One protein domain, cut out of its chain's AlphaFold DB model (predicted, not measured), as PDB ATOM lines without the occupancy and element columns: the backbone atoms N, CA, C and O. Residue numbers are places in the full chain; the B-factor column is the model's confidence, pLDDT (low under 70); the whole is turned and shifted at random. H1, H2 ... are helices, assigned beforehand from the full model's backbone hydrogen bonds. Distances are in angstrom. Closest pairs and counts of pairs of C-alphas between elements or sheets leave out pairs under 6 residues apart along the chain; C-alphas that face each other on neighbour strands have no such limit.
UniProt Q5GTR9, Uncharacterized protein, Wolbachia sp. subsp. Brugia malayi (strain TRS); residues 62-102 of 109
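AT A GLANCE: This is residues 62 to 102 of the 109 residues of an uncharacterized protein of Wolbachia sp. subsp. Brugia malayi (strain TRS) (UniProt Q5GTR9). What shape do these atoms make? Two helices of equal residue count, H2 and H3, pack on each other and cross at a steep angle as a skewed X, and a short helix, H1, sits off one end of the pair, beyond the beginning of H2. What is it built of? The printed part has 41 residues with three named helices, in the order H1, H2, H3 along the chain, and no named strand; its class is all helix. How large and how dense is it? It is compact, with a radius of gyration of the C-alphas of 10.0 A, and it spans 29 by 20 by 13 A along its three main axes.

HOW THE PARTS SIT: Which helices touch? H2, residues 72 to 83, and H3, residues 89 to 100, touch, with 16 pairs of C-alphas within 8 A. Their closest C-alphas are those of Leu 76 and Ala 96, 5.2 A apart, and their centres are 8.5 A apart. Their lines stand at a steep tilt of 54 degrees, and they run opposite ways. Where does the remaining helix stand? H1, residues 62 to 67, is close to H2 but not clearly touching it; the closest C-alphas, those of Met 67 and Met 73, are 6.5 A apart. H1 and H2 run the same way at a steep tilt of 57 degrees, while H1 and H3 are apart. What do the backbones show? In H1, H2 and H3 every O i to N i+4 pair is within hydrogen-bond range.

IN THESE COORDINATES: Where do the two longer helices lie? H2, Leu 72 to Glu 83, measures 15.8 A from first to last C-alpha and begins with C-alpha 72 at (78.215, 24.559, 157.517). H3, Phe 89 to Thr 100, measures 16.3 A and ends with C-alpha 100 at (78.056, 26.284, 151.806). Where is the short helix? H1, Trp 62 to Met 67, measures 8.5 A and begins with C-alpha 62 at (82.154, 34.820, 166.809).

THE WHOLE: How far does the printed part reach? The two C-alphas farthest apart, those of Trp 62 and Gly 85, are 29.2 A apart. Is it continuous? The printed part has no cut from residue 62 to residue 102, and the links from H1 to H2 and from H2 to H3 are both tight, with 4 and 5 residues. Where is the model less sure? The mean pLDDT of the printed part is 76.5, and residue 62, residue 66, residues 68 to 70, 84 to 85 and 101 to 102 are under 70.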
ATOM      1  N   TRP A  62      81.486  35.304 168.022       68.62
ATOM      2  CA  TRP A  62      82.154  34.820 166.809       68.62
ATOM      3  C   TRP A  62      81.835  33.356 166.518       68.62
ATOM      4  O   TRP A  62      81.493  33.014 165.392       68.62
ATOM      5  N   THR A  63      81.877  32.502 167.541       75.38
ATOM      6  CA  THR A  63      81.530  31.082 167.421       75.38
ATOM      7  C   THR A  63      80.083  30.914 166.974       75.38
ATOM      8  O   THR A  63      79.805  30.100 166.102       75.38
ATOM      9  N   GLN A  64      79.171  31.726 167.520       73.38
ATOM     10  CA  GLN A  64      77.775  31.763 167.088       73.38
ATOM     11  C   GLN A  64      77.656  32.188 165.630       73.38
ATOM     12  O   GLN A  64      77.014  31.484 164.869       73.38
ATOM     13  N   MET A  65      78.320  33.269 165.224       71.50
ATOM     14  CA  MET A  65      78.291  33.738 163.838       71.50
ATOM     15  C   MET A  65      78.805  32.681 162.847       71.50
ATOM     16  O   MET A  65      78.192  32.473 161.807       71.50
ATOM     17  N   VAL A  66      79.892  31.977 163.181       68.56
ATOM     18  CA  VAL A  66      80.476  30.926 162.328       68.56
ATOM     19  C   VAL A  66      79.621  29.653 162.318       68.56
ATOM     20  O   VAL A  66      79.482  29.012 161.281       68.56
ATOM     21  N   MET A  67      79.034  29.269 163.456       70.94
ATOM     22  CA  MET A  67      78.207  28.060 163.561       70.94
ATOM     23  C   MET A  67      76.766  28.247 163.070       70.94
ATOM     24  O   MET A  67      76.137  27.263 162.691       70.94
ATOM     25  N   GLN A  68      76.231  29.472 163.088       69.75
ATOM     26  CA  GLN A  68      74.874  29.787 162.625       69.75
ATOM     27  C   GLN A  68      74.760  29.872 161.101       69.75
ATOM     28  O   GLN A  68      73.642  29.955 160.591       69.75
ATOM     29  N   ASP A  69      75.875  29.830 160.368       66.06
ATOM     30  CA  ASP A  69      75.839  29.821 158.912       66.06
ATOM     31  C   ASP A  69      75.214  28.495 158.438       66.06
ATOM     32  O   ASP A  69      75.762  27.411 158.667       66.06
ATOM     33  N   GLY A  70      73.999  28.601 157.882       61.78
ATOM     34  CA  GLY A  70      72.854  27.675 157.997       61.78
ATOM     35  C   GLY A  70      72.961  26.278 157.371       61.78
ATOM     36  O   GLY A  70      71.998  25.769 156.807       61.78
ATOM     37  N   GLY A  71      74.119  25.642 157.465       73.06
ATOM     38  CA  GLY A  71      74.395  24.303 156.960       73.06
ATOM     39  C   GLY A  71      75.869  23.908 157.049       73.06
ATOM     40  O   GLY A  71      76.188  22.765 156.733       73.06
ATOM     41  N   LEU A  72      76.767  24.803 157.492       81.38
ATOM     42  CA  LEU A  72      78.215  24.559 157.517       81.38
ATOM     43  C   LEU A  72      78.567  23.349 158.376       81.38
ATOM     44  O   LEU A  72      79.197  22.409 157.898       81.38
ATOM     45  N   MET A  73      78.104  23.341 159.625       79.44
ATOM     46  CA  MET A  73      78.412  22.255 160.555       79.44
ATOM     47  C   MET A  73      77.733  20.939 160.165       79.44
ATOM     48  O   MET A  73      78.319  19.872 160.329       79.44
ATOM     49  N   GLN A  74      76.539  20.995 159.567       80.00
ATOM     50  CA  GLN A  74      75.877  19.803 159.024       80.00
ATOM     51  C   GLN A  74      76.648  19.229 157.831       80.00
ATOM     52  O   GLN A  74      76.821  18.014 157.720       80.00
ATOM     53  N   ARG A  75      77.152  20.096 156.948       81.12
ATOM     54  CA  ARG A  75      77.949  19.695 155.790       81.12
ATOM     55  C   ARG A  75      79.299  19.130 156.207       81.12
ATOM     56  O   ARG A  75      79.710  18.101 155.683       81.12
ATOM     57  N   LEU A  76      79.935  19.756 157.191       84.56
ATOM     58  CA  LEU A  76      81.155  19.258 157.809       84.56
ATOM     59  C   LEU A  76      80.939  17.873 158.417       84.56
ATOM     60  O   LEU A  76      81.726  16.973 158.158       84.56
ATOM     61  N   ALA A  77      79.845  17.668 159.152       80.69
ATOM     62  CA  ALA A  77      79.524  16.371 159.733       80.69
ATOM     63  C   ALA A  77      79.353  15.273 158.667       80.69
ATOM     64  O   ALA A  77      79.850  14.159 158.835       80.69
ATOM     65  N   GLN A  78      78.704  15.587 157.541       83.06
ATOM     66  CA  GLN A  78      78.590  14.668 156.400       83.06
ATOM     67  C   GLN A  78      79.954  14.352 155.772       83.06
ATOM     68  O   GLN A  78      80.219  13.201 155.428       83.06
ATOM     69  N   LEU A  79      80.813  15.363 155.625       84.00
ATOM     70  CA  LEU A  79      82.157  15.204 155.076       84.00
ATOM     71  C   LEU A  79      83.052  14.383 156.004       84.00
ATOM     72  O   LEU A  79      83.723  13.474 155.529       84.00
ATOM     73  N   MET A  80      82.993  14.606 157.318       82.38
ATOM     74  CA  MET A  80      83.710  13.773 158.283       82.38
ATOM     75  C   MET A  80      83.232  12.322 158.234       82.38
ATOM     76  O   MET A  80      84.065  11.432 158.159       82.38
ATOM     77  N   LYS A  81      81.924  12.049 158.147       79.81
ATOM     78  CA  LYS A  81      81.431  10.664 158.000       79.81
ATOM     79  C   LYS A  81      81.903   9.974 156.715       79.81
ATOM     80  O   LYS A  81      82.006   8.754 156.681       79.81
ATOM     81  N   ARG A  82      82.140  10.731 155.641       79.12
ATOM     82  CA  ARG A  82      82.530  10.179 154.335       79.12
ATOM     83  C   ARG A  82      84.046  10.075 154.154       79.12
ATOM     84  O   ARG A  82      84.511   9.205 153.422       79.12
ATOM     85  N   GLU A  83      84.800  10.991 154.754       76.94
ATOM     86  CA  GLU A  83      86.210  11.232 154.434       76.94
ATOM     87  C   GLU A  83      87.121  11.336 155.674       76.94
ATOM     88  O   GLU A  83      88.301  11.659 155.512       76.94
ATOM     89  N   SER A  84      86.627  11.002 156.878       67.50
ATOM     90  CA  SER A  84      87.381  10.999 158.154       67.50
ATOM     91  C   SER A  84      88.746  10.322 158.049       67.50
ATOM     92  O   SER A  84      89.730  10.822 158.582       67.50
ATOM     93  N   GLY A  85      88.822   9.198 157.335       67.62
ATOM     94  CA  GLY A  85      90.052   8.419 157.185       67.62
ATOM     95  C   GLY A  85      91.013   8.910 156.097       67.62
ATOM     96  O   GLY A  85      92.068   8.306 155.915       67.62
ATOM     97  N   ARG A  86      90.655   9.944 155.319       73.75
ATOM     98  CA  ARG A  86      91.435  10.398 154.148       73.75
ATOM     99  C   ARG A  86      91.894  11.849 154.220       73.75
ATOM    100  O   ARG A  86      92.899  12.170 153.593       73.75
ATOM    101  N   LYS A  87      91.164  12.712 154.927       76.69
ATOM    102  CA  LYS A  87      91.436  14.152 155.010       76.69
ATOM    103  C   LYS A  87      91.411  14.625 156.456       76.69
ATOM    104  O   LYS A  87      90.668  14.099 157.280       76.69
ATOM    105  N   GLY A  88      92.214  15.641 156.757       77.88
ATOM    106  CA  GLY A  88      92.237  16.249 158.088       77.88
ATOM    107  C   GLY A  88      90.988  17.090 158.368       77.88
ATOM    108  O   GLY A  88      90.364  17.616 157.446       77.88
ATOM    109  N   PHE A  89      90.665  17.303 159.649       79.88
ATOM    110  CA  PHE A  89      89.536  18.145 160.082       79.88
ATOM    111  C   PHE A  89      89.495  19.509 159.368       79.88
ATOM    112  O   PHE A  89      88.457  19.913 158.853       79.88
ATOM    113  N   TRP A  90      90.637  20.201 159.285       80.06
ATOM    114  CA  TRP A  90      90.723  21.521 158.653       80.06
ATOM    115  C   TRP A  90      90.508  21.494 157.139       80.06
ATOM    116  O   TRP A  90      89.938  22.435 156.594       80.06
ATOM    117  N   GLU A  91      90.918  20.424 156.457       80.19
ATOM    118  CA  GLU A  91      90.657  20.263 155.023       80.19
ATOM    119  C   GLU A  91      89.156  20.091 154.775       80.19
ATOM    120  O   GLU A  91      88.585  20.773 153.923       80.19
ATOM    121  N   LEU A  92      88.502  19.261 155.590       84.69
ATOM    122  CA  LEU A  92      87.057  19.037 155.538       84.69
ATOM    123  C   LEU A  92      86.268  20.299 155.915       84.69
ATOM    124  O   LEU A  92      85.227  20.572 155.322       84.69
ATOM    125  N   PHE A  93      86.771  21.100 156.858       82.88
ATOM    126  CA  PHE A  93      86.174  22.381 157.246       82.88
ATOM    127  C   PHE A  93      86.196  23.401 156.104       82.88
ATOM    128  O   PHE A  93      85.167  23.997 155.789       82.88
ATOM    129  N   VAL A  94      87.346  23.569 155.444       82.31
ATOM    130  CA  VAL A  94      87.477  24.477 154.293       82.31
ATOM    131  C   VAL A  94      86.601  24.014 153.126       82.31
ATOM    132  O   VAL A  94      85.964  24.834 152.466       82.31
ATOM    133  N   GLU A  95      86.513  22.705 152.893       84.25
ATOM    134  CA  GLU A  95      85.644  22.128 151.865       84.25
ATOM    135  C   GLU A  95      84.154  22.319 152.182       84.25
ATOM    136  O   GLU A  95      83.376  22.700 151.301       84.25
ATOM    137  N   ALA A  96      83.755  22.142 153.446       83.56
ATOM    138  CA  ALA A  96      82.405  22.440 153.909       83.56
ATOM    139  C   ALA A  96      82.066  23.920 153.685       83.56
ATOM    140  O   ALA A  96      81.008  24.218 153.135       83.56
ATOM    141  N   GLN A  97      82.981  24.830 154.032       81.12
ATOM    142  CA  GLN A  97      82.793  26.270 153.866       81.12
ATOM    143  C   GLN A  97      82.669  26.674 152.396       81.12
ATOM    144  O   GLN A  97      81.759  27.416 152.034       81.12
ATOM    145  N   ALA A  98      83.534  26.156 151.521       81.12
ATOM    146  CA  ALA A  98      83.438  26.403 150.083       81.12
ATOM    147  C   ALA A  98      82.120  25.864 149.494       81.12
ATOM    148  O   ALA A  98      81.518  26.492 148.620       81.12
ATOM    149  N   SER A  99      81.647  24.722 150.000       76.62
ATOM    150  CA  SER A  99      80.377  24.104 149.615       76.62
ATOM    151  C   SER A  99      79.159  24.903 150.083       76.62
ATOM    152  O   SER A  99      78.155  24.916 149.370       76.62
ATOM    153  N   THR A 100      79.192  25.518 151.268       73.44
ATOM    154  CA  THR A 100      78.056  26.284 151.806       73.44
ATOM    155  C   THR A 100      77.990  27.706 151.273       73.44
ATOM    156  O   THR A 100      76.898  28.242 151.120       73.44
ATOM    157  N   HIS A 101      79.126  28.290 150.886       68.25
ATOM    158  CA  HIS A 101      79.173  29.632 150.299       68.25
ATOM    159  C   HIS A 101      78.618  29.710 148.859       68.25
ATOM    160  O   HIS A 101      78.574  30.784 148.247       68.25
ATOM    161  N   GLY A 102      78.190  28.579 148.291       62.22
ATOM    162  CA  GLY A 102      77.607  28.498 146.961       62.22
ATOM    163  C   GLY A 102      76.166  29.019 146.908       62.22
ATOM    164  O   GLY A 102      75.248  28.346 147.360       62.22
TER     165      GLY A 102